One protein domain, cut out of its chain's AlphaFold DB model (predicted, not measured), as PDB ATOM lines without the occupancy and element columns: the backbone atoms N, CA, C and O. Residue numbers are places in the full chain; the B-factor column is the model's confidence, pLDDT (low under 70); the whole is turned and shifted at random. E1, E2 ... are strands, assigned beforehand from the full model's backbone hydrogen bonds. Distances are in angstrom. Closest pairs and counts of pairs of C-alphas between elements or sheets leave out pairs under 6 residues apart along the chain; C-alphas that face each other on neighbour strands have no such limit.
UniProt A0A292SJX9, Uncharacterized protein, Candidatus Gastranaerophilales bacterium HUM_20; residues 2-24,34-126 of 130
ATOM      1  N   ASP A   2     -32.689-119.140  57.018       77.81
ATOM      2  CA  ASP A   2     -31.989-119.714  58.166       77.81
ATOM      3  C   ASP A   2     -31.400-118.617  59.047       77.81
ATOM      4  O   ASP A   2     -31.300-118.783  60.258       77.81
ATOM      5  N   ALA A   3     -31.069-117.475  58.441       85.19
ATOM      6  CA  ALA A   3     -30.591-116.290  59.123       85.19
ATOM      7  C   ALA A   3     -31.071-115.006  58.433       85.19
ATOM      8  O   ALA A   3     -31.386-115.015  57.242       85.19
ATOM      9  N   ILE A   4     -31.095-113.911  59.188       86.94
ATOM     10  CA  ILE A   4     -31.360-112.555  58.718       86.94
ATOM     11  C   ILE A   4     -30.462-111.559  59.458       86.94
ATOM     12  O   ILE A   4     -30.217-111.687  60.656       86.94
ATOM     13  N   GLU A   5     -29.964-110.562  58.739       87.56
ATOM     14  CA  GLU A   5     -29.194-109.444  59.287       87.56
ATOM     15  C   GLU A   5     -29.792-108.146  58.745       87.56
ATOM     16  O   GLU A   5     -30.082-108.049  57.551       87.56
ATOM     17  N   PHE A   6     -29.964-107.150  59.614       85.88
ATOM     18  CA  PHE A   6     -30.389-105.812  59.219       85.88
ATOM     19  C   PHE A   6     -29.214-104.851  59.375       85.88
ATOM     20  O   PHE A   6     -28.542-104.817  60.410       85.88
ATOM     21  N   VAL A   7     -28.956-104.068  58.329       85.69
ATOM     22  CA  VAL A   7     -27.858-103.101  58.290       85.69
ATOM     23  C   VAL A   7     -28.445-101.710  58.126       85.69
ATOM     24  O   VAL A   7     -29.101-101.428  57.126       85.69
ATOM     25  N   TYR A   8     -28.200-100.845  59.104       81.31
ATOM     26  CA  TYR A   8     -28.714 -99.480  59.111       81.31
ATOM     27  C   TYR A   8     -27.674 -98.471  58.616       81.31
ATOM     28  O   TYR A   8     -26.466 -98.739  58.594       81.31
ATOM     29  N   GLU A   9     -28.148 -97.280  58.235       70.50
ATOM     30  CA  GLU A   9     -27.297 -96.134  57.901       70.50
ATOM     31  C   GLU A   9     -26.273 -95.874  59.018       70.50
ATOM     32  O   GLU A   9     -26.548 -96.075  60.202       70.50
ATOM     33  N   ASN A  10     -25.059 -95.463  58.642       69.25
ATOM     34  CA  ASN A  10     -23.868 -95.420  59.510       69.25
ATOM     35  C   ASN A  10     -23.320 -96.794  59.944       69.25
ATOM     36  O   ASN A  10     -22.480 -96.867  60.839       69.25
ATOM     37  N   LYS A  11     -23.722 -97.876  59.258       62.12
ATOM     38  CA  LYS A  11     -23.197 -99.245  59.417       62.12
ATOM     39  C   LYS A  11     -23.422 -99.850  60.805       62.12
ATOM     40  O   LYS A  11     -22.696-100.768  61.188       62.12
ATOM     41  N   PHE A  12     -24.431 -99.384  61.545       70.12
ATOM     42  CA  PHE A  12     -24.886-100.131  62.711       70.12
ATOM     43  C   PHE A  12     -25.563-101.407  62.207       70.12
ATOM     44  O   PHE A  12     -26.630-101.362  61.593       70.12
ATOM     45  N   LYS A  13     -24.887-102.539  62.387       69.88
ATOM     46  CA  LYS A  13     -25.423-103.857  62.065       69.88
ATOM     47  C   LYS A  13     -26.142-104.398  63.286       69.88
ATOM     48  O   LYS A  13     -25.608-104.308  64.392       69.88
ATOM     49  N   THR A  14     -27.322-104.979  63.095       70.12
ATOM     50  CA  THR A  14     -27.850-105.879  64.120       70.12
ATOM     51  C   THR A  14     -26.914-107.072  64.270       70.12
ATOM     52  O   THR A  14     -26.129-107.383  63.371       70.12
ATOM     53  N   GLU A  15     -27.027-107.792  65.382       77.25
ATOM     54  CA  GLU A  15     -26.577-109.180  65.383       77.25
ATOM     55  C   GLU A  15     -27.272-109.949  64.243       77.25
ATOM     56  O   GLU A  15     -28.406-109.633  63.861       77.25
ATOM     57  N   THR A  16     -26.577-110.924  63.653       82.12
ATOM     58  CA  THR A  16     -27.224-111.853  62.727       82.12
ATOM     59  C   THR A  16     -28.191-112.709  63.541       82.12
ATOM     60  O   THR A  16     -27.768-113.461  64.418       82.12
ATOM     61  N   PHE A  17     -29.481-112.623  63.240       85.12
ATOM     62  CA  PHE A  17     -30.488-113.490  63.835       85.12
ATOM     63  C   PHE A  17     -30.581-114.778  63.027       85.12
ATOM     64  O   PHE A  17     -30.588-114.743  61.801       85.12
ATOM     65  N   GLY A  18     -30.694-115.918  63.697       82.69
ATOM     66  CA  GLY A  18     -30.747-117.226  63.051       82.69
ATOM     67  C   GLY A  18     -29.384-117.923  62.960       82.69
ATOM     68  O   GLY A  18     -28.416-117.531  63.609       82.69
ATOM     69  N   PHE A  19     -29.313-119.014  62.202       78.44
ATOM     70  CA  PHE A  19     -28.120-119.848  62.057       78.44
ATOM     71  C   PHE A  19     -27.865-120.143  60.577       78.44
ATOM     72  O   PHE A  19     -28.690-120.771  59.924       78.44
ATOM     73  N   LYS A  20     -26.727-119.700  60.023       75.88
ATOM     74  CA  LYS A  20     -26.412-119.885  58.593       75.88
ATOM     75  C   LYS A  20     -26.139-121.369  58.286       75.88
ATOM     76  O   LYS A  20     -25.136-121.911  58.740       75.88
ATOM     77  N   LEU A  21     -26.994-122.014  57.485       70.38
ATOM     78  CA  LEU A  21     -26.902-123.446  57.126       70.38
ATOM     79  C   LEU A  21     -26.424-123.695  55.686       70.38
ATOM     80  O   LEU A  21     -26.841-124.653  55.044       70.38
ATOM     81  N   GLY A  22     -25.543-122.838  55.164       69.25
ATOM     82  CA  GLY A  22     -24.983-123.010  53.817       69.25
ATOM     83  C   GLY A  22     -25.985-122.808  52.671       69.25
ATOM     84  O   GLY A  22     -25.710-123.235  51.555       69.25
ATOM     85  N   GLY A  23     -27.137-122.181  52.943       73.75
ATOM     86  CA  GLY A  23     -28.075-121.721  51.918       73.75
ATOM     87  C   GLY A  23     -27.575-120.491  51.151       73.75
ATOM     88  O   GLY A  23     -26.506-119.949  51.439       73.75
ATOM     89  N   GLU A  24     -28.368-120.042  50.178       80.88
ATOM     90  CA  GLU A  24     -28.077-118.830  49.407       80.88
ATOM     91  C   GLU A  24     -28.234-117.570  50.272       80.88
ATOM     92  O   GLU A  24     -29.206-117.413  51.016       80.88
ATOM     93  N   GLU A  34     -35.531 -94.982  48.917       92.69
ATOM     94  CA  GLU A  34     -36.343 -96.156  49.176       92.69
ATOM     95  C   GLU A  34     -36.480 -96.391  50.678       92.69
ATOM     96  O   GLU A  34     -35.499 -96.499  51.413       92.69
ATOM     97  N   TYR A  35     -37.719 -96.514  51.139       92.44
ATOM     98  CA  TYR A  35     -38.034 -96.753  52.536       92.44
ATOM     99  C   TYR A  35     -39.065 -97.861  52.686       92.44
ATOM    100  O   TYR A  35     -39.944 -98.046  51.843       92.44
ATOM    101  N   ILE A  36     -38.964 -98.594  53.791       94.69
ATOM    102  CA  ILE A  36     -39.862 -99.701  54.103       94.69
ATOM    103  C   ILE A  36     -41.162 -99.136  54.683       94.69
ATOM    104  O   ILE A  36     -41.141 -98.377  55.654       94.69
ATOM    105  N   SER A  37     -42.293 -99.524  54.102       95.88
ATOM    106  CA  SER A  37     -43.636 -99.158  54.565       95.88
ATOM    107  C   SER A  37     -44.383-100.335  55.184       95.88
ATOM    108  O   SER A  37     -45.273-100.135  56.000       95.88
ATOM    109  N   GLU A  38     -44.026-101.571  54.843       96.50
ATOM    110  CA  GLU A  38     -44.648-102.749  55.437       96.50
ATOM    111  C   GLU A  38     -43.677-103.929  55.466       96.50
ATOM    112  O   GLU A  38     -42.842-104.109  54.579       96.50
ATOM    113  N   ILE A  39     -43.809-104.744  56.507       95.44
ATOM    114  CA  ILE A  39     -43.137-106.030  56.632       95.44
ATOM    115  C   ILE A  39     -44.163-107.088  57.022       95.44
ATOM    116  O   ILE A  39     -44.971-106.892  57.931       95.44
ATOM    117  N   SER A  40     -44.149-108.213  56.324       95.25
ATOM    118  CA  SER A  40     -45.077-109.312  56.568       95.25
ATOM    119  C   SER A  40     -44.422-110.653  56.299       95.25
ATOM    120  O   SER A  40     -43.367-110.738  55.671       95.25
ATOM    121  N   GLY A  41     -45.021-111.719  56.803       94.12
ATOM    122  CA  GLY A  41     -44.525-113.058  56.559       94.12
ATOM    123  C   GLY A  41     -45.161-114.100  57.455       94.12
ATOM    124  O   GLY A  41     -46.115-113.841  58.186       94.12
ATOM    125  N   ASP A  42     -44.592-115.295  57.396       93.06
ATOM    126  CA  ASP A  42     -45.117-116.478  58.050       93.06
ATOM    127  C   ASP A  42     -44.051-117.139  58.908       93.06
ATOM    128  O   ASP A  42     -42.952-117.465  58.449       93.06
ATOM    129  N   ILE A  43     -44.423-117.435  60.146       91.62
ATOM    130  CA  ILE A  43     -43.732-118.404  60.984       91.62
ATOM    131  C   ILE A  43     -44.300-119.780  60.663       91.62
ATOM    132  O   ILE A  43     -45.511-120.010  60.727       91.62
ATOM    133  N   VAL A  44     -43.416-120.708  60.323       90.75
ATOM    134  CA  VAL A  44     -43.751-122.058  59.877       90.75
ATOM    135  C   VAL A  44     -43.119-123.096  60.784       90.75
ATOM    136  O   VAL A  44     -42.068-122.867  61.376       90.75
ATOM    137  N   GLU A  45     -43.732-124.266  60.855       87.94
ATOM    138  CA  GLU A  45     -43.072-125.456  61.359       87.94
ATOM    139  C   GLU A  45     -42.009-125.918  60.354       87.94
ATOM    140  O   GLU A  45     -42.245-125.996  59.142       87.94
ATOM    141  N   TYR A  46     -40.827-126.195  60.893       79.19
ATOM    142  CA  TYR A  46     -39.624-126.544  60.168       79.19
ATOM    143  C   TYR A  46     -39.294-128.024  60.353       79.19
ATOM    144  O   TYR A  46     -39.120-128.502  61.478       79.19
ATOM    145  N   ALA A  47     -39.172-128.746  59.240       73.56
ATOM    146  CA  ALA A  47     -38.783-130.150  59.231       73.56
ATOM    147  C   ALA A  47     -37.513-130.348  58.400       73.56
ATOM    148  O   ALA A  47     -37.570-130.591  57.198       73.56
ATOM    149  N   HIS A  48     -36.359-130.264  59.056       70.88
ATOM    150  CA  HIS A  48     -35.067-130.617  58.475       70.88
ATOM    151  C   HIS A  48     -34.437-131.762  59.278       70.88
ATOM    152  O   HIS A  48     -34.611-131.845  60.490       70.88
ATOM    153  N   GLU A  49     -33.707-132.657  58.616       60.00
ATOM    154  CA  GLU A  49     -33.226-133.930  59.187       60.00
ATOM    155  C   GLU A  49     -32.260-133.753  60.379       60.00
ATOM    156  O   GLU A  49     -32.142-134.627  61.232       60.00
ATOM    157  N   GLY A  50     -31.626-132.582  60.494       64.06
ATOM    158  CA  GLY A  50     -30.787-132.184  61.637       64.06
ATOM    159  C   GLY A  50     -31.537-131.593  62.843       64.06
ATOM    160  O   GLY A  50     -30.911-131.218  63.835       64.06
ATOM    161  N   PHE A  51     -32.863-131.481  62.761       63.91
ATOM    162  CA  PHE A  51     -33.696-130.711  63.679       63.91
ATOM    163  C   PHE A  51     -34.776-131.588  64.316       63.91
ATOM    164  O   PHE A  51     -35.383-132.434  63.661       63.91
ATOM    165  N   LYS A  52     -35.063-131.378  65.608       60.84
ATOM    166  CA  LYS A  52     -36.235-132.014  66.231       60.84
ATOM    167  C   LYS A  52     -37.500-131.475  65.549       60.84
ATOM    168  O   LYS A  52     -37.655-130.261  65.451       60.84
ATOM    169  N   LYS A  53     -38.396-132.365  65.100       63.19
ATOM    170  CA  LYS A  53     -39.714-131.993  64.543       63.19
ATOM    171  C   LYS A  53     -40.472-131.061  65.501       63.19
ATOM    172  O   LYS A  53     -40.300-131.165  66.718       63.19
ATOM    173  N   GLY A  54     -41.307-130.172  64.963       65.50
ATOM    174  CA  GLY A  54     -42.112-129.237  65.757       65.50
ATOM    175  C   GLY A  54     -41.426-127.918  66.118       65.50
ATOM    176  O   GLY A  54     -41.952-127.172  66.942       65.50
ATOM    177  N   LYS A  55     -40.250-127.609  65.555       78.50
ATOM    178  CA  LYS A  55     -39.630-126.285  65.725       78.50
ATOM    179  C   LYS A  55     -40.222-125.294  64.738       78.50
ATOM    180  O   LYS A  55     -40.501-125.646  63.601       78.50
ATOM    181  N   MET A  56     -40.419-124.063  65.196       86.50
ATOM    182  CA  MET A  56     -40.969-122.979  64.393       86.50
ATOM    183  C   MET A  56     -39.849-122.045  63.956       86.50
ATOM    184  O   MET A  56     -38.948-121.772  64.747       86.50
ATOM    185  N   THR A  57     -39.900-121.563  62.721       88.44
ATOM    186  CA  THR A  57     -38.956-120.573  62.198       88.44
ATOM    187  C   THR A  57     -39.623-119.691  61.144       88.44
ATOM    188  O   THR A  57     -40.719-119.995  60.675       88.44
ATOM    189  N   LEU A  58     -38.956-118.619  60.729       89.75
ATOM    190  CA  LEU A  58     -39.414-117.722  59.679       89.75
ATOM    191  C   LEU A  58     -39.383-118.434  58.318       89.75
ATOM    192  O   LEU A  58     -38.331-118.761  57.758       89.75
ATOM    193  N   GLY A  59     -40.572-118.715  57.793       89.81
ATOM    194  CA  GLY A  59     -40.768-119.437  56.544       89.81
ATOM    195  C   GLY A  59     -40.716-118.529  55.326       89.81
ATOM    196  O   GLY A  59     -40.168-118.919  54.295       89.81
ATOM    197  N   ASN A  60     -41.274-117.331  55.412       91.12
ATOM    198  CA  ASN A  60     -41.127-116.306  54.388       91.12
ATOM    199  C   ASN A  60     -41.074-114.924  55.038       91.12
ATOM    200  O   ASN A  60     -41.463-114.744  56.189       91.12
ATOM    201  N   LEU A  61     -40.553-113.970  54.281       92.81
ATOM    202  CA  LEU A  61     -40.540-112.569  54.634       92.81
ATOM    203  C   LEU A  61     -40.795-111.761  53.377       92.81
ATOM    204  O   LEU A  61     -40.132-111.952  52.361       92.81
ATOM    205  N   LYS A  62     -41.737-110.840  53.471       95.19
ATOM    206  CA  LYS A  62     -42.064-109.870  52.450       95.19
ATOM    207  C   LYS A  62     -41.821-108.482  53.022       95.19
ATOM    208  O   LYS A  62     -42.268-108.168  54.123       95.19
ATOM    209  N   ILE A  63     -41.102-107.663  52.274       95.00
ATOM    210  CA  ILE A  63     -40.801-106.277  52.609       95.00
ATOM    211  C   ILE A  63     -41.380-105.423  51.489       95.00
ATOM    212  O   ILE A  63     -40.974-105.546  50.334       95.00
ATOM    213  N   LEU A  64     -42.353-104.583  51.824       96.81
ATOM    214  CA  LEU A  64     -42.884-103.577  50.918       96.81
ATOM    215  C   LEU A  64     -42.151-102.264  51.171       96.81
ATOM    216  O   LEU A  64     -42.091-101.768  52.299       96.81
ATOM    217  N   THR A  65     -41.615-101.699  50.101       96.06
ATOM    218  CA  THR A  65     -41.049-100.360  50.080       96.06
ATOM    219  C   THR A  65     -41.972 -99.423  49.312       96.06
ATOM    220  O   THR A  65     -42.934 -99.846  48.666       96.06
ATOM    221  N   ASN A  66     -41.687 -98.126  49.352       94.69
ATOM    222  CA  ASN A  66     -42.347 -97.150  48.485       94.69
ATOM    223  C   ASN A  66     -42.103 -97.381  46.984       94.69
ATOM    224  O   ASN A  66     -42.827 -96.807  46.173       94.69
ATOM    225  N   LEU A  67     -41.107 -98.190  46.609       95.38
ATOM    226  CA  LEU A  67     -40.757 -98.438  45.209       95.38
ATOM    227  C   LEU A  67     -41.136 -99.841  44.730       95.38
ATOM    228  O   LEU A  67     -41.454-100.008  43.554       95.38
ATOM    229  N   GLN A  68     -41.079-100.855  45.598       95.50
ATOM    230  CA  GLN A  68     -41.274-102.243  45.190       95.50
ATOM    231  C   GLN A  68     -41.590-103.193  46.348       95.50
ATOM    232  O   GLN A  68     -41.663-102.824  47.514       95.50
ATOM    233  N   THR A  69     -41.785-104.464  46.005       96.44
ATOM    234  CA  THR A  69     -41.914-105.572  46.951       96.44
ATOM    235  C   THR A  69     -40.704-106.486  46.835       96.44
ATOM    236  O   THR A  69     -40.346-106.899  45.734       96.44
ATOM    237  N   ILE A  70     -40.133-106.855  47.976       94.12
ATOM    238  CA  ILE A  70     -39.035-107.812  48.095       94.12
ATOM    239  C   ILE A  70     -39.563-109.023  48.859       94.12
ATOM    240  O   ILE A  70     -40.168-108.862  49.917       94.12
ATOM    241  N   SER A  71     -39.330-110.228  48.343       92.81
ATOM    242  CA  SER A  71     -39.797-111.467  48.968       92.81
ATOM    243  C   SER A  71     -38.648-112.449  49.140       92.81
ATOM    244  O   SER A  71     -37.902-112.719  48.202       92.81
ATOM    245  N   PHE A  72     -38.556-113.024  50.333       89.38
ATOM    246  CA  PHE A  72     -37.632-114.087  50.690       89.38
ATOM    247  C   PHE A  72     -38.435-115.288  51.162       89.38
ATOM    248  O   PHE A  72     -39.291-115.170  52.041       89.38
ATOM    249  N   GLU A  73     -38.150-116.466  50.621       85.38
ATOM    250  CA  GLU A  73     -38.879-117.675  50.977       85.38
ATOM    251  C   GLU A  73     -37.938-118.825  51.308       85.38
ATOM    252  O   GLU A  73     -36.963-119.099  50.618       85.38
ATOM    253  N   HIS A  74     -38.258-119.556  52.373       76.50
ATOM    254  CA  HIS A  74     -37.695-120.875  52.593       76.50
ATOM    255  C   HIS A  74     -38.201-121.844  51.510       76.50
ATOM    256  O   HIS A  74     -39.377-121.808  51.144       76.50
ATOM    257  N   SER A  75     -37.342-122.767  51.064       73.69
ATOM    258  CA  SER A  75     -37.755-123.886  50.212       73.69
ATOM    259  C   SER A  75     -38.976-124.624  50.802       73.69
ATOM    260  O   SER A  75     -38.924-125.007  51.980       73.69
ATOM    261  N   PRO A  76     -40.041-124.866  50.006       73.44
ATOM    262  CA  PRO A  76     -41.255-125.554  50.447       73.44
ATOM    263  C   PRO A  76     -41.004-126.946  51.027       73.44
ATOM    264  O   PRO A  76     -41.756-127.388  51.888       73.44
ATOM    265  N   ARG A  77     -39.918-127.618  50.617       75.19
ATOM    266  CA  ARG A  77     -39.542-128.955  51.107       75.19
ATOM    267  C   ARG A  77     -39.402-129.019  52.632       75.19
ATOM    268  O   ARG A  77     -39.612-130.079  53.210       75.19
ATOM    269  N   TYR A  78     -39.035-127.907  53.265       75.25
ATOM    270  CA  TYR A  78     -38.779-127.845  54.705       75.25
ATOM    271  C   TYR A  78     -39.886-127.131  55.491       75.25
ATOM    272  O   TYR A  78     -39.832-127.104  56.720       75.25
ATOM    273  N   LYS A  79     -40.884-126.566  54.797       78.38
ATOM    274  CA  LYS A  79     -42.070-125.944  55.395       78.38
ATOM    275  C   LYS A  79     -43.161-126.998  55.517       78.38
ATOM    276  O   LYS A  79     -43.731-127.405  54.510       78.38
ATOM    277  N   THR A  80     -43.484-127.428  56.729       77.50
ATOM    278  CA  THR A  80     -44.559-128.421  56.904       77.50
ATOM    279  C   THR A  80     -45.913-127.780  57.145       77.50
ATOM    280  O   THR A  80     -46.928-128.310  56.698       77.50
ATOM    281  N   LYS A  81     -45.950-126.642  57.847       88.06
ATOM    282  CA  LYS A  81     -47.198-125.977  58.234       88.06
ATOM    283  C   LYS A  81     -46.963-124.505  58.567       88.06
ATOM    284  O   LYS A  81     -46.003-124.196  59.260       88.06
ATOM    285  N   VAL A  82     -47.861-123.610  58.153       91.12
ATOM    286  CA  VAL A  82     -47.890-122.224  58.660       91.12
ATOM    287  C   VAL A  82     -48.490-122.216  60.065       91.12
ATOM    288  O   VAL A  82     -49.573-122.758  60.287       91.12
ATOM    289  N   ILE A  83     -47.775-121.624  61.020       91.69
ATOM    290  CA  ILE A  83     -48.196-121.532  62.422       91.69
ATOM    291  C   ILE A  83     -48.764-120.155  62.748       91.69
ATOM    292  O   ILE A  83     -49.774-120.062  63.442       91.69
ATOM    293  N   LYS A  84     -48.130-119.094  62.249       92.06
ATOM    294  CA  LYS A  84     -48.534-117.708  62.499       92.06
ATOM    295  C   LYS A  84     -48.222-116.869  61.268       92.06
ATOM    296  O   LYS A  84     -47.098-116.922  60.782       92.06
ATOM    297  N   HIS A  85     -49.190-116.071  60.836       94.25
ATOM    298  CA  HIS A  85     -48.948-114.950  59.935       94.25
ATOM    299  C   HIS A  85     -48.671-113.690  60.763       94.25
ATOM    300  O   HIS A  85     -49.303-113.488  61.806       94.25
ATOM    301  N   PHE A  86     -47.745-112.849  60.316       92.50
ATOM    302  CA  PHE A  86     -47.535-111.519  60.872       92.50
ATOM    303  C   PHE A  86     -47.510-110.476  59.763       92.50
ATOM    304  O   PHE A  86     -47.030-110.716  58.657       92.50
ATOM    305  N   GLU A  87     -47.998-109.293  60.103       95.19
ATOM    306  CA  GLU A  87     -48.023-108.141  59.221       95.19
ATOM    307  C   GLU A  87     -47.901-106.884  60.073       95.19
ATOM    308  O   GLU A  87     -48.561-106.737  61.103       95.19
ATOM    309  N   TYR A  88     -47.038-105.979  59.636       95.19
ATOM    310  CA  TYR A  88     -46.902-104.655  60.201       95.19
ATOM    311  C   TYR A  88     -46.825-103.648  59.062       95.19
ATOM    312  O   TYR A  88     -45.912-103.712  58.236       95.19
ATOM    313  N   LYS A  89     -47.764-102.702  59.049       96.31
ATOM    314  CA  LYS A  89     -47.774-101.563  58.131       96.31
ATOM    315  C   LYS A  89     -47.454-100.292  58.900       96.31
ATOM    316  O   LYS A  89     -48.001-100.090  59.987       96.31
ATOM    317  N   SER A  90     -46.619 -99.441  58.318       95.00
ATOM    318  CA  SER A  90     -46.308 -98.156  58.912       95.00
ATOM    319  C   SER A  90     -47.496 -97.202  58.857       95.00
ATOM    320  O   SER A  90     -48.368 -97.290  57.984       95.00
ATOM    321  N   GLN A  91     -47.535 -96.258  59.793       94.69
ATOM    322  CA  GLN A  91     -48.522 -95.182  59.744       94.69
ATOM    323  C   GLN A  91     -48.329 -94.302  58.492       94.69
ATOM    324  O   GLN A  91     -47.208 -94.158  57.994       94.69
ATOM    325  N   PRO A  92     -49.391 -93.642  57.988       92.81
ATOM    326  CA  PRO A  92     -49.265 -92.698  56.879       92.81
ATOM    327  C   PRO A  92     -48.195 -91.626  57.146       92.81
ATOM    328  O   PRO A  92     -48.201 -90.973  58.188       92.81
ATOM    329  N   GLY A  93     -47.265 -91.449  56.202       92.25
ATOM    330  CA  GLY A  93     -46.138 -90.515  56.337       92.25
ATOM    331  C   GLY A  93     -44.988 -91.005  57.229       92.25
ATOM    332  O   GLY A  93     -44.056 -90.241  57.499       92.25
ATOM    333  N   LYS A  94     -45.031 -92.263  57.687       95.12
ATOM    334  CA  LYS A  94     -43.955 -92.928  58.428       95.12
ATOM    335  C   LYS A  94     -43.324 -94.057  57.617       95.12
ATOM    336  O   LYS A  94     -43.972 -94.687  56.782       95.12
ATOM    337  N   GLN A  95     -42.074 -94.352  57.944       94.12
ATOM    338  CA  GLN A  95     -41.321 -95.505  57.460       94.12
ATOM    339  C   GLN A  95     -40.862 -96.375  58.630       94.12
ATOM    340  O   GLN A  95     -40.545 -95.854  59.705       94.12
ATOM    341  N   ILE A  96     -40.742 -97.677  58.392       93.12
ATOM    342  CA  ILE A  96     -40.024 -98.595  59.274       93.12
ATOM    343  C   ILE A  96     -38.530 -98.340  59.085       93.12
ATOM    344  O   ILE A  96     -38.005 -98.531  57.991       93.12
ATOM    345  N   PHE A  97     -37.836 -97.914  60.141       88.19
ATOM    346  CA  PHE A  97     -36.395 -97.621  60.062       88.19
ATOM    347  C   PHE A  97     -35.530 -98.511  60.946       88.19
ATOM    348  O   PHE A  97     -34.311 -98.494  60.810       88.19
ATOM    349  N   SER A  98     -36.146 -99.251  61.862       87.69
ATOM    350  CA  SER A  98     -35.475-100.205  62.735       87.69
ATOM    351  C   SER A  98     -36.426-101.342  63.051       87.69
ATOM    352  O   SER A  98     -37.610-101.119  63.300       87.69
ATOM    353  N   LEU A  99     -35.893-102.554  63.067       88.62
ATOM    354  CA  LEU A  99     -36.576-103.761  63.486       88.62
ATOM    355  C   LEU A  99     -35.555-104.797  63.992       88.62
ATOM    356  O   LEU A  99     -34.347-104.696  63.769       88.62
ATOM    357  N   THR A 100     -36.039-105.790  64.720       87.00
ATOM    358  CA  THR A 100     -35.243-106.878  65.300       87.00
ATOM    359  C   THR A 100     -35.937-108.200  64.998       87.00
ATOM    360  O   THR A 100     -37.101-108.218  64.585       87.00
ATOM    361  N   ALA A 101     -35.269-109.314  65.271       88.81
ATOM    362  CA  ALA A 101     -35.930-110.605  65.291       88.81
ATOM    363  C   ALA A 101     -35.813-111.260  66.667       88.81
ATOM    364  O   ALA A 101     -34.882-111.012  67.434       88.81
ATOM    365  N   GLU A 102     -36.784-112.102  66.996       87.75
ATOM    366  CA  GLU A 102     -36.679-113.004  68.132       87.75
ATOM    367  C   GLU A 102     -36.157-114.355  67.675       87.75
ATOM    368  O   GLU A 102     -36.635-114.903  66.681       87.75
ATOM    369  N   CYS A 103     -35.215-114.903  68.440       86.88
ATOM    370  CA  CYS A 103     -34.766-116.269  68.264       86.88
ATOM    371  C   CYS A 103     -35.148-117.150  69.445       86.88
ATOM    372  O   CYS A 103     -34.839-116.842  70.596       86.88
ATOM    373  N   PHE A 104     -35.675-118.328  69.136       84.56
ATOM    374  CA  PHE A 104     -35.571-119.471  70.029       84.56
ATOM    375  C   PHE A 104     -34.208-120.140  69.817       84.56
ATOM    376  O   PHE A 104     -33.786-120.302  68.680       84.56
ATOM    377  N   TYR A 105     -33.524-120.569  70.877       82.31
ATOM    378  CA  TYR A 105     -32.273-121.324  70.759       82.31
ATOM    379  C   TYR A 105     -32.522-122.801  71.061       82.31
ATOM    380  O   TYR A 105     -33.092-123.153  72.093       82.31
ATOM    381  N   GLY A 106     -32.101-123.685  70.162       74.94
ATOM    382  CA  GLY A 106     -32.260-125.127  70.321       74.94
ATOM    383  C   GLY A 106     -31.053-125.898  69.816       74.94
ATOM    384  O   GLY A 106     -30.317-125.428  68.959       74.94
ATOM    385  N   THR A 107     -30.856-127.102  70.336       77.00
ATOM    386  CA  THR A 107     -29.720-127.953  69.969       77.00
ATOM    387  C   THR A 107     -30.059-128.837  68.769       77.00
ATOM    388  O   THR A 107     -31.109-129.488  68.749       77.00
ATOM    389  N   LEU A 108     -29.166-128.863  67.782       75.12
ATOM    390  CA  LEU A 108     -29.204-129.767  66.635       75.12
ATOM    391  C   LEU A 108     -28.838-131.197  67.046       75.12
ATOM    392  O   LEU A 108     -28.272-131.434  68.114       75.12
ATOM    393  N   THR A 109     -29.108-132.162  66.170       73.62
ATOM    394  CA  THR A 109     -28.739-133.574  66.394       73.62
ATOM    395  C   THR A 109     -27.238-133.786  66.596       73.62
ATOM    396  O   THR A 109     -26.849-134.705  67.309       73.62
ATOM    397  N   ASN A 110     -26.394-132.918  66.032       78.31
ATOM    398  CA  ASN A 110     -24.938-132.954  66.194       78.31
ATOM    399  C   ASN A 110     -24.419-132.220  67.452       78.31
ATOM    400  O   ASN A 110     -23.211-132.071  67.603       78.31
ATOM    401  N   GLY A 111     -25.303-131.721  68.326       77.94
ATOM    402  CA  GLY A 111     -24.932-131.011  69.557       77.94
ATOM    403  C   GLY A 111     -24.693-129.502  69.407       77.94
ATOM    404  O   GLY A 111     -24.549-128.817  70.418       77.94
ATOM    405  N   SER A 112     -24.698-128.957  68.186       79.00
ATOM    406  CA  SER A 112     -24.548-127.510  67.958       79.00
ATOM    407  C   SER A 112     -25.811-126.746  68.364       79.00
ATOM    408  O   SER A 112     -26.917-127.277  68.264       79.00
ATOM    409  N   VAL A 113     -25.675-125.489  68.789       77.62
ATOM    410  CA  VAL A 113     -26.819-124.605  69.072       77.62
ATOM    411  C   VAL A 113     -27.233-123.876  67.793       77.62
ATOM    412  O   VAL A 113     -26.395-123.308  67.102       77.62
ATOM    413  N   ALA A 114     -28.532-123.869  67.505       79.25
ATOM    414  CA  ALA A 114     -29.152-123.132  66.413       79.25
ATOM    415  C   ALA A 114     -30.159-122.106  66.952       79.25
ATOM    416  O   ALA A 114     -30.907-122.388  67.890       79.25
ATOM    417  N   CYS A 115     -30.169-120.929  66.333       83.94
ATOM    418  CA  CYS A 115     -31.099-119.820  66.548       83.94
ATOM    419  C   CYS A 115     -32.214-119.967  65.501       83.94
ATOM    420  O   CYS A 115     -31.929-120.032  64.306       83.94
ATOM    421  N   TYR A 116     -33.466-120.073  65.932       84.88
ATOM    422  CA  TYR A 116     -34.643-120.204  65.073       84.88
ATOM    423  C   TYR A 116     -35.414-118.903  65.138       84.88
ATOM    424  O   TYR A 116     -35.817-118.509  66.229       84.88
ATOM    425  N   ILE A 117     -35.636-118.250  64.001       89.12
ATOM    426  CA  ILE A 117     -36.295-116.946  63.976       89.12
ATOM    427  C   ILE A 117     -37.792-117.151  64.217       89.12
ATOM    428  O   ILE A 117     -38.498-117.632  63.336       89.12
ATOM    429  N   THR A 118     -38.285-116.822  65.406       88.19
ATOM    430  CA  THR A 118     -39.673-117.092  65.813       88.19
ATOM    431  C   THR A 118     -40.592-115.883  65.714       88.19
ATOM    432  O   THR A 118     -41.806-116.058  65.775       88.19
ATOM    433  N   ASP A 119     -40.043-114.675  65.566       88.44
ATOM    434  CA  ASP A 119     -40.828-113.464  65.309       88.44
ATOM    435  C   ASP A 119     -39.969-112.343  64.708       88.44
ATOM    436  O   ASP A 119     -38.753-112.307  64.912       88.44
ATOM    437  N   ILE A 120     -40.617-111.392  64.033       89.50
ATOM    438  CA  ILE A 120     -40.048-110.077  63.710       89.50
ATOM    439  C   ILE A 120     -40.684-109.058  64.657       89.50
ATOM    440  O   ILE A 120     -41.906-108.961  64.743       89.50
ATOM    441  N   LYS A 121     -39.867-108.313  65.405       85.56
ATOM    442  CA  LYS A 121     -40.337-107.456  66.507       85.56
ATOM    443  C   LYS A 121     -39.491-106.202  66.680       85.56
ATOM    444  O   LYS A 121     -38.500-106.007  65.989       85.56
ATOM    445  N   GLY A 122     -39.845-105.366  67.659       81.31
ATOM    446  CA  GLY A 122     -39.074-104.157  67.975       81.31
ATOM    447  C   GLY A 122     -39.078-103.151  66.824       81.31
ATOM    448  O   GLY A 122     -38.083-102.471  66.593       81.31
ATOM    449  N   ILE A 123     -40.187-103.112  66.084       88.38
ATOM    450  CA  ILE A 123     -40.359-102.244  64.928       88.38
ATOM    451  C   ILE A 123     -40.473-100.800  65.413       88.38
ATOM    452  O   ILE A 123     -41.281-100.491  66.290       88.38
ATOM    453  N   GLN A 124     -39.645 -99.928  64.847       90.69
ATOM    454  CA  GLN A 124     -39.641 -98.499  65.116       90.69
ATOM    455  C   GLN A 124     -39.888 -97.712  63.832       90.69
ATOM    456  O   GLN A 124     -39.400 -98.064  62.752       90.69
ATOM    457  N   GLU A 125     -40.608 -96.604  63.987       92.56
ATOM    458  CA  GLU A 125     -40.986 -95.717  62.897       92.56
ATOM    459  C   GLU A 125     -40.315 -94.348  62.995       92.56
ATOM    460  O   GLU A 125     -40.175 -93.775  64.076       92.56
ATOM    461  N   LYS A 126     -39.971 -93.781  61.839       92.00
ATOM    462  CA  LYS A 126     -39.589 -92.371  61.696       92.00
ATOM    463  C   LYS A 126     -40.386 -91.744  60.560       92.00
ATOM    464  O   LYS A 126     -41.052 -92.448  59.807       92.00
TER     465      LYS A 126
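What this domain is: This is residues 2 to 24 and 34 to 126 of the 130 residues of an uncharacterized protein of Candidatus Gastranaerophilales bacterium HUM_20 (UniProt A0A292SJX9). A lopsided sandwich of two sheets, partly face to face: a curled, twisted sheet of four strands, E3 E2 E1 E4, is covered on one face by the long two-stranded hairpin of E5 and E6, with the strands of the two sheets nearly aligned, at 12 degrees. The first printed stretch, residues 2 to 24, has no named element and folds back on itself beside E5, residues 3 to 4 pairing antiparallel with residues 17 to 18. The printed part has 116 residues with no named helix and six named strands, E1 to E6 in order along the chain; both sheets are antiparallel and the class is all strand. The whole is compact, with a radius of gyration of the C-alphas of 14.9 A, yet elongated, spanning 47 by 29 by 23 A.

Where its parts are: In the larger sheet, E1 is residues 36 to 46, 27.5 A long, and begins at C-alpha 36 at (-39.862, -99.701, 54.103). E2 is residues 55 to 65, 30.3 A; E3 is residues 69 to 73; and E4 is residues 79 to 89, 25.2 A, with a bend of 63 degrees at residue 83. E5 is residues 94 to 107, 39.5 A, from C-alpha 94 at (-43.955, -92.928, 58.428). E6 is residues 113 to 126, 35.4 A, bends by 57 degrees at residue 118 and ends at C-alpha 126 at (-39.589, -92.371, 61.696).

How they stand to each other: The sheet E3 E2 E1 E4 has edge strands E3 and E4. E1 and E2 are a hairpin, with N 62 and O 40 at 2.7 A, within hydrogen-bond range. E2 and E3 are a hairpin too, with N 63 and O 70 at 2.8 A. E1, E2 and E3 form a meander, each strand the antiparallel neighbour of the one before. E4 is the antiparallel neighbour of E1, with N 41 and O 86 at 2.9 A; E1 to E4 form a Greek key, a meander of three strands with the fourth beside the first. The hairpin of E5 and E6 has N 100 and O 121 at 2.8 A. Across the sandwich, the closest C-alphas of E2 and E6 are those of Thr 57 and Ile 117, 4.8 A apart. The closest of E1 and E5 are those of Ser 37 and Gln 95, 5.2 A apart. E3 is apart from E5 and E6.

The domain as a whole: The C-alphas farthest apart are those of Gly 93 and Asn 110, 48.5 A. Residues 25 to 33 are not printed, and C-alphas 24 and 34 are 24.1 A apart across the cut. The links between named strands are tight, but for the short link E1 to E2. Mean pLDDT of the printed part is 84.4; residues 10 to 11, 13, 22 and 49 to 54 are under 70.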